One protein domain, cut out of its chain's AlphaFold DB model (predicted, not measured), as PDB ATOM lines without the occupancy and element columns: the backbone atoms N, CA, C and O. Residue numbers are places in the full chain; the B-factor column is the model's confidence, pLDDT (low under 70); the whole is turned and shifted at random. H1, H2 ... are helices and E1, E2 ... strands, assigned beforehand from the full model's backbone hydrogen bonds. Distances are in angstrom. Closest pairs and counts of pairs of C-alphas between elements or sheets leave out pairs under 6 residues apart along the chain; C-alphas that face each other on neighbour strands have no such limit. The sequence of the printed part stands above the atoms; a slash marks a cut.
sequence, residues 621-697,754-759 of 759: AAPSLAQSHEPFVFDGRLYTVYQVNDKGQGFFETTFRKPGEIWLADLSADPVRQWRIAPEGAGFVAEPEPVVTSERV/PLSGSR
ATOM      1  N   ALA A 621    -217.214  56.034   8.725       87.06
ATOM      2  CA  ALA A 621    -218.471  56.206   9.451       87.06
ATOM      3  C   ALA A 621    -218.277  56.895  10.815       87.06
ATOM      4  O   ALA A 621    -219.155  57.619  11.285       87.06
ATOM      5  N   ALA A 622    -217.133  56.665  11.456       90.00
ATOM      6  CA  ALA A 622    -216.760  57.187  12.762       90.00
ATOM      7  C   ALA A 622    -215.244  57.477  12.813       90.00
ATOM      8  O   ALA A 622    -214.521  56.767  13.513       90.00
ATOM      9  N   PRO A 623    -214.744  58.496  12.086       88.69
ATOM     10  CA  PRO A 623    -213.315  58.779  11.993       88.69
ATOM     11  C   PRO A 623    -212.687  59.052  13.360       88.69
ATOM     12  O   PRO A 623    -213.227  59.777  14.198       88.69
ATOM     13  N   SER A 624    -211.515  58.469  13.568       88.38
ATOM     14  CA  SER A 624    -210.766  58.515  14.810       88.38
ATOM     15  C   SER A 624    -209.274  58.468  14.503       88.38
ATOM     16  O   SER A 624    -208.800  57.555  13.825       88.38
ATOM     17  N   LEU A 625    -208.526  59.422  15.048       84.06
ATOM     18  CA  LEU A 625    -207.071  59.405  15.048       84.06
ATOM     19  C   LEU A 625    -206.604  58.334  16.025       84.06
ATOM     20  O   LEU A 625    -206.916  58.366  17.220       84.06
ATOM     21  N   ALA A 626    -205.913  57.344  15.477       74.44
ATOM     22  CA  ALA A 626    -205.378  56.219  16.225       74.44
ATOM     23  C   ALA A 626    -203.873  56.047  16.026       74.44
ATOM     24  O   ALA A 626    -203.329  55.063  16.499       74.44
ATOM     25  N   GLN A 627    -203.209  56.978  15.344       77.06
ATOM     26  CA  GLN A 627    -201.755  57.102  15.252       77.06
ATOM     27  C   GLN A 627    -201.377  58.576  15.097       77.06
ATOM     28  O   GLN A 627    -202.241  59.404  14.791       77.06
ATOM     29  N   SER A 628    -200.097  58.872  15.329       74.06
ATOM     30  CA  SER A 628    -199.535  60.215  15.250       74.06
ATOM     31  C   SER A 628    -199.610  60.836  13.866       74.06
ATOM     32  O   SER A 628    -199.801  60.185  12.838       74.06
ATOM     33  N   HIS A 629    -199.355  62.134  13.885       86.44
ATOM     34  CA  HIS A 629    -198.884  62.881  12.741       86.44
ATOM     35  C   HIS A 629    -197.400  62.609  12.503       86.44
ATOM     36  O   HIS A 629    -196.613  62.720  13.435       86.44
ATOM     37  N   GLU A 630    -197.015  62.380  11.250       88.56
ATOM     38  CA  GLU A 630    -195.621  62.363  10.809       88.56
ATOM     39  C   GLU A 630    -195.331  63.666  10.041       88.56
ATOM     40  O   GLU A 630    -195.708  63.813   8.867       88.56
ATOM     41  N   PRO A 631    -194.781  64.697  10.712       89.19
ATOM     42  CA  PRO A 631    -194.480  65.977  10.091       89.19
ATOM     43  C   PRO A 631    -193.211  65.950   9.254       89.19
ATOM     44  O   PRO A 631    -192.191  65.372   9.628       89.19
ATOM     45  N   PHE A 632    -193.230  66.706   8.164       89.62
ATOM     46  CA  PHE A 632    -192.059  66.931   7.337       89.62
ATOM     47  C   PHE A 632    -192.081  68.313   6.686       89.62
ATOM     48  O   PHE A 632    -193.125  68.948   6.538       89.62
ATOM     49  N   VAL A 633    -190.897  68.790   6.302       86.44
ATOM     50  CA  VAL A 633    -190.738  70.041   5.558       86.44
ATOM     51  C   VAL A 633    -190.400  69.707   4.122       86.44
ATOM     52  O   VAL A 633    -189.489  68.921   3.873       86.44
ATOM     53  N   PHE A 634    -191.103  70.333   3.188       87.81
ATOM     54  CA  PHE A 634    -190.779  70.264   1.773       87.81
ATOM     55  C   PHE A 634    -191.032  71.628   1.137       87.81
ATOM     56  O   PHE A 634    -192.058  72.251   1.407       87.81
ATOM     57  N   ASP A 635    -190.061  72.110   0.362       86.25
ATOM     58  CA  ASP A 635    -190.083  73.437  -0.271       86.25
ATOM     59  C   ASP A 635    -190.476  74.583   0.692       86.25
ATOM     60  O   ASP A 635    -191.355  75.402   0.439       86.25
ATOM     61  N   GLY A 636    -189.877  74.583   1.891       82.62
ATOM     62  CA  GLY A 636    -190.121  75.604   2.920       82.62
ATOM     63  C   GLY A 636    -191.494  75.544   3.605       82.62
ATOM     64  O   GLY A 636    -191.777  76.386   4.458       82.62
ATOM     65  N   ARG A 637    -192.340  74.558   3.285       86.38
ATOM     66  CA  ARG A 637    -193.674  74.375   3.877       86.38
ATOM     67  C   ARG A 637    -193.692  73.177   4.825       86.38
ATOM     68  O   ARG A 637    -193.111  72.134   4.537       86.38
ATOM     69  N   LEU A 638    -194.387  73.328   5.952       87.06
ATOM     70  CA  LEU A 638    -194.722  72.247   6.880       87.06
ATOM     71  C   LEU A 638    -195.925  71.455   6.365       87.06
ATOM     72  O   LEU A 638    -197.042  71.983   6.293       87.06
ATOM     73  N   TYR A 639    -195.693  70.173   6.134       91.44
ATOM     74  CA  TYR A 639    -196.710  69.171   5.878       91.44
ATOM     75  C   TYR A 639    -196.736  68.137   6.997       91.44
ATOM     76  O   TYR A 639    -195.764  67.945   7.723       91.44
ATOM     77  N   THR A 640    -197.843  67.423   7.118       91.00
ATOM     78  CA  THR A 640    -197.916  66.221   7.941       91.00
ATOM     79  C   THR A 640    -198.746  65.164   7.247       91.00
ATOM     80  O   THR A 640    -199.770  65.486   6.640       91.00
ATOM     81  N   VAL A 641    -198.310  63.913   7.339       92.19
ATOM     82  CA  VAL A 641    -199.144  62.764   6.987       92.19
ATOM     83  C   VAL A 641    -199.648  62.094   8.249       92.19
ATOM     84  O   VAL A 641    -198.972  62.099   9.270       92.19
ATOM     85  N   TYR A 642    -200.870  61.588   8.209       89.81
ATOM     86  CA  TYR A 642    -201.489  60.977   9.376       89.81
ATOM     87  C   TYR A 642    -202.580  60.001   8.960       89.81
ATOM     88  O   TYR A 642    -203.174  60.090   7.880       89.81
ATOM     89  N   GLN A 643    -202.828  59.051   9.848       89.44
ATOM     90  CA  GLN A 643    -203.802  57.988   9.673       89.44
ATOM     91  C   GLN A 643    -205.092  58.315  10.427       89.44
ATOM     92  O   GLN A 643    -205.072  58.734  11.585       89.44
ATOM     93  N   VAL A 644    -206.226  58.024   9.796       89.62
ATOM     94  CA  VAL A 644    -207.553  58.080  10.418       89.62
ATOM     95  C   VAL A 644    -208.252  56.753  10.157       89.62
ATOM     96  O   VAL A 644    -208.247  56.284   9.023       89.62
ATOM     97  N   ASN A 645    -208.887  56.157  11.168       90.44
ATOM     98  CA  ASN A 645    -209.684  54.937  11.000       90.44
ATOM     99  C   ASN A 645    -211.045  55.068  11.664       90.44
ATOM    100  O   ASN A 645    -211.250  55.911  12.535       90.44
ATOM    101  N   ASP A 646    -211.976  54.205  11.269       90.12
ATOM    102  CA  ASP A 646    -213.227  54.033  11.996       90.12
ATOM    103  C   ASP A 646    -212.953  53.641  13.452       90.12
ATOM    104  O   ASP A 646    -212.131  52.776  13.746       90.12
ATOM    105  N   LYS A 647    -213.664  54.261  14.388       89.44
ATOM    106  CA  LYS A 647    -213.470  54.056  15.822       89.44
ATOM    107  C   LYS A 647    -213.738  52.602  16.236       89.44
ATOM    108  O   LYS A 647    -214.825  52.061  16.025       89.44
ATOM    109  N   GLY A 648    -212.749  51.970  16.868       85.19
ATOM    110  CA  GLY A 648    -212.870  50.677  17.551       85.19
ATOM    111  C   GLY A 648    -213.021  50.812  19.070       85.19
ATOM    112  O   GLY A 648    -213.130  51.915  19.603       85.19
ATOM    113  N   GLN A 649    -212.992  49.684  19.791       81.06
ATOM    114  CA  GLN A 649    -213.037  49.653  21.262       81.06
ATOM    115  C   GLN A 649    -211.748  50.191  21.910       81.06
ATOM    116  O   GLN A 649    -211.728  50.498  23.099       81.06
ATOM    117  N   GLY A 650    -210.662  50.316  21.145       75.94
ATOM    118  CA  GLY A 650    -209.392  50.888  21.592       75.94
ATOM    119  C   GLY A 650    -208.419  51.098  20.434       75.94
ATOM    120  O   GLY A 650    -208.764  50.815  19.286       75.94
ATOM    121  N   PHE A 651    -207.201  51.562  20.734       78.06
ATOM    122  CA  PHE A 651    -206.144  51.844  19.747       78.06
ATOM    123  C   PHE A 651    -205.936  50.670  18.791       78.06
ATOM    124  O   PHE A 651    -206.205  50.810  17.612       78.06
ATOM    125  N   PHE A 652    -205.580  49.481  19.293       79.31
ATOM    126  CA  PHE A 652    -205.229  48.353  18.420       79.31
ATOM    127  C   PHE A 652    -206.374  47.914  17.505       79.31
ATOM    128  O   PHE A 652    -206.131  47.493  16.378       79.31
ATOM    129  N   GLU A 653    -207.624  48.004  17.970       82.31
ATOM    130  CA  GLU A 653    -208.770  47.715  17.110       82.31
ATOM    131  C   GLU A 653    -208.968  48.822  16.072       82.31
ATOM    132  O   GLU A 653    -209.154  48.520  14.899       82.31
ATOM    133  N   THR A 654    -208.885  50.087  16.483       85.19
ATOM    134  CA  THR A 654    -209.031  51.249  15.594       85.19
ATOM    135  C   THR A 654    -207.946  51.239  14.512       85.19
ATOM    136  O   THR A 654    -208.261  51.230  13.330       85.19
ATOM    137  N   THR A 655    -206.675  51.126  14.898       83.88
ATOM    138  CA  THR A 655    -205.512  51.178  14.002       83.88
ATOM    139  C   THR A 655    -205.414  49.962  13.080       83.88
ATOM    140  O   THR A 655    -205.137  50.117  11.896       83.88
ATOM    141  N   PHE A 656    -205.635  48.747  13.604       83.88
ATOM    142  CA  PHE A 656    -205.286  47.504  12.897       83.88
ATOM    143  C   PHE A 656    -206.477  46.587  12.595       83.88
ATOM    144  O   PHE A 656    -206.291  45.398  12.327       83.88
ATOM    145  N   ARG A 657    -207.720  47.073  12.699       84.38
ATOM    146  CA  ARG A 657    -208.917  46.279  12.343       84.38
ATOM    147  C   ARG A 657    -210.039  47.071  11.696       84.38
ATOM    148  O   ARG A 657    -210.955  46.451  11.156       84.38
ATOM    149  N   LYS A 658    -210.019  48.398  11.776       88.50
ATOM    150  CA  LYS A 658    -211.099  49.241  11.268       88.50
ATOM    151  C   LYS A 658    -210.701  49.907   9.955       88.50
ATOM    152  O   LYS A 658    -209.535  50.275   9.830       88.50
ATOM    153  N   PRO A 659    -211.639  50.076   9.004       88.69
ATOM    154  CA  PRO A 659    -211.387  50.801   7.763       88.69
ATOM    155  C   PRO A 659    -210.633  52.104   8.021       88.69
ATOM    156  O   PRO A 659    -210.908  52.774   9.018       88.69
ATOM    157  N   GLY A 660    -209.668  52.431   7.166       89.19
ATOM    158  CA  GLY A 660    -208.792  53.576   7.381       89.19
ATOM    159  C   GLY A 660    -208.488  54.364   6.124       89.19
ATOM    160  O   GLY A 660    -208.681  53.899   5.005       89.19
ATOM    161  N   GLU A 661    -207.966  55.561   6.337       90.81
ATOM    162  CA  GLU A 661    -207.521  56.491   5.314       90.81
ATOM    163  C   GLU A 661    -206.177  57.096   5.738       90.81
ATOM    164  O   GLU A 661    -205.978  57.402   6.916       90.81
ATOM    165  N   ILE A 662    -205.276  57.327   4.776       90.94
ATOM    166  CA  ILE A 662    -204.092  58.170   4.994       90.94
ATOM    167  C   ILE A 662    -204.347  59.555   4.404       90.94
ATOM    168  O   ILE A 662    -204.792  59.689   3.256       90.94
ATOM    169  N   TRP A 663    -204.036  60.577   5.191       91.06
ATOM    170  CA  TRP A 663    -204.220  61.985   4.876       91.06
ATOM    171  C   TRP A 663    -202.887  62.725   4.866       91.06
ATOM    172  O   TRP A 663    -201.984  62.401   5.627       91.06
ATOM    173  N   LEU A 664    -202.789  63.732   4.006       92.31
ATOM    174  CA  LEU A 664    -201.753  64.756   3.964       92.31
ATOM    175  C   LEU A 664    -202.402  66.086   4.349       92.31
ATOM    176  O   LEU A 664    -203.432  66.440   3.779       92.31
ATOM    177  N   ALA A 665    -201.792  66.847   5.252       91.00
ATOM    178  CA  ALA A 665    -202.194  68.213   5.570       91.00
ATOM    179  C   ALA A 665    -201.030  69.189   5.375       91.00
ATOM    180  O   ALA A 665    -199.930  68.952   5.865       91.00
ATOM    181  N   ASP A 666    -201.289  70.307   4.698       90.44
ATOM    182  CA  ASP A 666    -200.411  71.477   4.665       90.44
ATOM    183  C   ASP A 666    -200.780  72.393   5.832       90.44
ATOM    184  O   ASP A 666    -201.795  73.098   5.802       90.44
ATOM    185  N   LEU A 667    -199.952  72.369   6.873       87.56
ATOM    186  CA  LEU A 667    -200.176  73.124   8.107       87.56
ATOM    187  C   LEU A 667    -199.738  74.591   7.990       87.56
ATOM    188  O   LEU A 667    -200.077  75.420   8.848       87.56
ATOM    189  N   SER A 668    -198.983  74.903   6.935       85.00
ATOM    190  CA  SER A 668    -198.539  76.261   6.614       85.00
ATOM    191  C   SER A 668    -199.648  77.057   5.930       85.00
ATOM    192  O   SER A 668    -199.685  78.279   6.054       85.00
ATOM    193  N   ALA A 669    -200.573  76.376   5.247       83.94
ATOM    194  CA  ALA A 669    -201.741  76.994   4.632       83.94
ATOM    195  C   ALA A 669    -202.773  77.492   5.665       83.94
ATOM    196  O   ALA A 669    -202.931  76.927   6.751       83.94
ATOM    197  N   ASP A 670    -203.500  78.549   5.291       82.12
ATOM    198  CA  ASP A 670    -204.641  79.074   6.039       82.12
ATOM    199  C   ASP A 670    -205.825  79.336   5.079       82.12
ATOM    200  O   ASP A 670    -205.704  80.197   4.202       82.12
ATOM    201  N   PRO A 671    -206.934  78.573   5.161       84.31
ATOM    202  CA  PRO A 671    -207.141  77.430   6.055       84.31
ATOM    203  C   PRO A 671    -206.217  76.246   5.712       84.31
ATOM    204  O   PRO A 671    -205.700  76.151   4.595       84.31
ATOM    205  N   VAL A 672    -206.037  75.325   6.669       87.00
ATOM    206  CA  VAL A 672    -205.272  74.078   6.468       87.00
ATOM    207  C   VAL A 672    -205.826  73.340   5.252       87.00
ATOM    208  O   VAL A 672    -207.017  73.028   5.195       87.00
ATOM    209  N   ARG A 673    -204.957  73.044   4.283       87.62
ATOM    210  CA  ARG A 673    -205.321  72.254   3.102       87.62
ATOM    211  C   ARG A 673    -205.053  70.786   3.389       87.62
ATOM    212  O   ARG A 673    -204.007  70.459   3.940       87.62
ATOM    213  N   GLN A 674    -205.997  69.921   3.039       87.88
ATOM    214  CA  GLN A 674    -205.924  68.491   3.318       87.88
ATOM    215  C   GLN A 674    -206.204  67.688   2.047       87.88
ATOM    216  O   GLN A 674    -207.069  68.049   1.247       87.88
ATOM    217  N   TRP A 675    -205.491  66.578   1.883       88.00
ATOM    218  CA  TRP A 675    -205.659  65.636   0.783       88.00
ATOM    219  C   TRP A 675    -205.683  64.222   1.340       88.00
ATOM    220  O   TRP A 675    -204.788  63.822   2.079       88.00
ATOM    221  N   ARG A 676    -206.673  63.424   0.946       86.88
ATOM    222  CA  ARG A 676    -206.655  61.986   1.216       86.88
ATOM    223  C   ARG A 676    -205.774  61.298   0.178       86.88
ATOM    224  O   ARG A 676    -206.134  61.271  -0.999       86.88
ATOM    225  N   ILE A 677    -204.643  60.750   0.610       87.19
ATOM    226  CA  ILE A 677    -203.619  60.171  -0.270       87.19
ATOM    227  C   ILE A 677    -203.741  58.647  -0.420       87.19
ATOM    228  O   ILE A 677    -203.256  58.107  -1.408       87.19
ATOM    229  N   ALA A 678    -204.455  57.964   0.485       80.12
ATOM    230  CA  ALA A 678    -204.795  56.541   0.358       80.12
ATOM    231  C   ALA A 678    -206.277  56.286   0.721       80.12
ATOM    232  O   ALA A 678    -206.598  56.096   1.895       80.12
ATOM    233  N   PRO A 679    -207.210  56.315  -0.255       62.09
ATOM    234  CA  PRO A 679    -208.654  56.141  -0.034       62.09
ATOM    235  C   PRO A 679    -209.119  54.668  -0.107       62.09
ATOM    236  O   PRO A 679    -210.205  54.382  -0.616       62.09
ATOM    237  N   GLU A 680    -208.275  53.715   0.285       59.19
ATOM    238  CA  GLU A 680    -208.371  52.318  -0.157       59.19
ATOM    239  C   GLU A 680    -209.454  51.465   0.544       59.19
ATOM    240  O   GLU A 680    -209.170  50.669   1.434       59.19
ATOM    241  N   GLY A 681    -210.693  51.512   0.048       57.12
ATOM    242  CA  GLY A 681    -211.715  50.484   0.306       57.12
ATOM    243  C   GLY A 681    -212.082  50.257   1.784       57.12
ATOM    244  O   GLY A 681    -211.971  51.146   2.617       57.12
ATOM    245  N   ALA A 682    -212.576  49.057   2.111       57.88
ATOM    246  CA  ALA A 682    -213.061  48.706   3.456       57.88
ATOM    247  C   ALA A 682    -211.968  48.155   4.404       57.88
ATOM    248  O   ALA A 682    -212.285  47.608   5.461       57.88
ATOM    249  N   GLY A 683    -210.689  48.225   4.017       76.44
ATOM    250  CA  GLY A 683    -209.563  47.719   4.810       76.44
ATOM    251  C   GLY A 683    -208.935  48.799   5.688       76.44
ATOM    252  O   GLY A 683    -209.092  49.987   5.424       76.44
ATOM    253  N   PHE A 684    -208.206  48.396   6.731       86.19
ATOM    254  CA  PHE A 684    -207.381  49.346   7.473       86.19
ATOM    255  C   PHE A 684    -206.083  49.636   6.717       86.19
ATOM    256  O   PHE A 684    -205.519  48.755   6.067       86.19
ATOM    257  N   VAL A 685    -205.600  50.860   6.863       89.75
ATOM    258  CA  VAL A 685    -204.242  51.297   6.520       89.75
ATOM    259  C   VAL A 685    -203.580  51.768   7.806       89.75
ATOM    260  O   VAL A 685    -204.299  52.212   8.702       89.75
ATOM    261  N   ALA A 686    -202.260  51.629   7.927       89.19
ATOM    262  CA  ALA A 686    -201.535  52.041   9.122       89.19
ATOM    263  C   ALA A 686    -200.093  52.486   8.863       89.19
ATOM    264  O   ALA A 686    -199.560  52.184   7.800       89.19
ATOM    265  N   GLU A 687    -199.485  53.151   9.851       87.12
ATOM    266  CA  GLU A 687    -198.064  53.548   9.888       87.12
ATOM    267  C   GLU A 687    -197.638  54.340   8.627       87.12
ATOM    268  O   GLU A 687    -196.832  53.846   7.839       87.12
ATOM    269  N   PRO A 688    -198.230  55.527   8.350       93.00
ATOM    270  CA  PRO A 688    -197.826  56.347   7.214       93.00
ATOM    271  C   PRO A 688    -196.489  57.053   7.464       93.00
ATOM    272  O   PRO A 688    -196.402  57.917   8.322       93.00
ATOM    273  N   GLU A 689    -195.496  56.780   6.627       93.25
ATOM    274  CA  GLU A 689    -194.117  57.230   6.794       93.25
ATOM    275  C   GLU A 689    -193.631  58.058   5.596       93.25
ATOM    276  O   GLU A 689    -193.474  57.519   4.489       93.25
ATOM    277  N   PRO A 690    -193.395  59.371   5.764       94.06
ATOM    278  CA  PRO A 690    -192.918  60.225   4.690       94.06
ATOM    279  C   PRO A 690    -191.406  60.064   4.458       94.06
ATOM    280  O   PRO A 690    -190.588  60.224   5.361       94.06
ATOM    281  N   VAL A 691    -191.016  59.855   3.201       92.94
ATOM    282  CA  VAL A 691    -189.630  59.930   2.723       92.94
ATOM    283  C   VAL A 691    -189.476  61.173   1.873       92.94
ATOM    284  O   VAL A 691    -190.048  61.275   0.786       92.94
ATOM    285  N   VAL A 692    -188.689  62.118   2.376       90.12
ATOM    286  CA  VAL A 692    -188.482  63.423   1.751       90.12
ATOM    287  C   VAL A 692    -187.110  63.486   1.112       90.12
ATOM    288  O   VAL A 692    -186.098  63.240   1.768       90.12
ATOM    289  N   THR A 693    -187.072  63.870  -0.158       85.31
ATOM    290  CA  THR A 693    -185.835  64.197  -0.868       85.31
ATOM    291  C   THR A 693    -185.873  65.651  -1.313       85.31
ATOM    292  O   THR A 693    -186.840  66.367  -1.058       85.31
ATOM    293  N   SER A 694    -184.809  66.127  -1.956       80.06
ATOM    294  CA  SER A 694    -184.760  67.508  -2.444       80.06
ATOM    295  C   SER A 694    -185.790  67.804  -3.538       80.06
ATOM    296  O   SER A 694    -186.116  68.963  -3.758       80.06
ATOM    297  N   GLU A 695    -186.278  66.780  -4.242       83.19
ATOM    298  CA  GLU A 695    -187.136  66.953  -5.421       83.19
ATOM    299  C   GLU A 695    -188.534  66.362  -5.251       83.19
ATOM    300  O   GLU A 695    -189.459  66.799  -5.938       83.19
ATOM    301  N   ARG A 696    -188.689  65.347  -4.391       88.25
ATOM    302  CA  ARG A 696    -189.899  64.526  -4.303       88.25
ATOM    303  C   ARG A 696    -190.187  64.108  -2.869       88.25
ATOM    304  O   ARG A 696    -189.297  64.072  -2.020       88.25
ATOM    305  N   VAL A 697    -191.439  63.733  -2.632       92.00
ATOM    306  CA  VAL A 697    -191.872  63.129  -1.373       92.00
ATOM    307  C   VAL A 697    -192.678  61.875  -1.662       92.00
ATOM    308  O   VAL A 697    -193.619  61.904  -2.456       92.00
ATOM    309  N   PRO A 754    -197.902  64.931  -4.786       76.69
ATOM    310  CA  PRO A 754    -197.832  65.961  -5.832       76.69
ATOM    311  C   PRO A 754    -197.010  67.182  -5.417       76.69
ATOM    312  O   PRO A 754    -197.344  68.307  -5.776       76.69
ATOM    313  N   LEU A 755    -195.983  66.998  -4.598       81.88
ATOM    314  CA  LEU A 755    -195.163  68.094  -4.114       81.88
ATOM    315  C   LEU A 755    -193.961  68.217  -5.047       81.88
ATOM    316  O   LEU A 755    -193.239  67.245  -5.261       81.88
ATOM    317  N   SER A 756    -193.778  69.395  -5.641       63.84
ATOM    318  CA  SER A 756    -192.692  69.668  -6.583       63.84
ATOM    319  C   SER A 756    -191.633  70.539  -5.906       63.84
ATOM    320  O   SER A 756    -191.967  71.550  -5.302       63.84
ATOM    321  N   GLY A 757    -190.355  70.146  -5.969       49.72
ATOM    322  CA  GLY A 757    -189.253  70.892  -5.330       49.72
ATOM    323  C   GLY A 757    -188.861  72.189  -6.055       49.72
ATOM    324  O   GLY A 757    -187.828  72.777  -5.751       49.72
ATOM    325  N   SER A 758    -189.623  72.597  -7.076       41.28
ATOM    326  CA  SER A 758    -189.391  73.820  -7.850       41.28
ATOM    327  C   SER A 758    -190.635  74.216  -8.657       41.28
ATOM    328  O   SER A 758    -190.599  74.191  -9.888       41.28
ATOM    329  N   ARG A 759    -191.736  74.547  -7.963       27.30
ATOM    330  CA  ARG A 759    -192.887  75.378  -8.394       27.30
ATOM    331  C   ARG A 759    -194.117  75.089  -7.552       27.30
ATOM    332  O   ARG A 759    -194.455  73.887  -7.416       27.30
TER     333      ARG A 759
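AT A GLANCE: This is residues 621 to 697 and 754 to 759 of the 759 residues of an uncharacterized protein of Phycisphaerae bacterium (UniProt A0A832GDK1). A strongly twisted antiparallel sheet, E1 - E2 - E3 - E4, has H1 across one end and E5 running over one face. The printed part has 83 residues, one named helix and five named strands, in chain order E1 E2 H1 E3 E4 E5. It is mostly strand, only just compact, close to loose, with radius of gyration of the C-alphas 13.7 A and spans of 43 by 24 by 20 A.

HOW THE PARTS SIT: Start at E2, residues 637 to 646; it forms a hairpin with E1, residues 623 to 634, where N 632 and O 639 are 2.9 A apart, within hydrogen-bond range. Its other neighbour is E3, residues 660 to 666, with N 642 and O 663 at 2.9 A. E3 forms a hairpin with E4, residues 673 to 678, with N 664 and O 675 at 2.8 A. H1, residues 651 to 657, is on the sheet at a height of 8.4 A; every O i to N i+4 pair is within range. E5, residues 686 to 692, pairs with no named strand; its closest C-alphas with E2 are Pro 688 and Tyr 642, 6.3 A apart.

IN THESE COORDINATES: Find C-alpha 623 at (-213.315, 58.779, 11.993); E1 bends by 81 degrees at residue 626. E1 measures 27.3 A, E2 29.4 A and E3 20.0 A. E5 ends at C-alpha 692, (-188.482, 63.423, 1.751).

THE WHOLE: Residues 698 to 753 are cut out, leaving 8.0 A between C-alphas 697 and 754. No link is long. Residues 679 to 682 and 756 to 759 have pLDDT under 70.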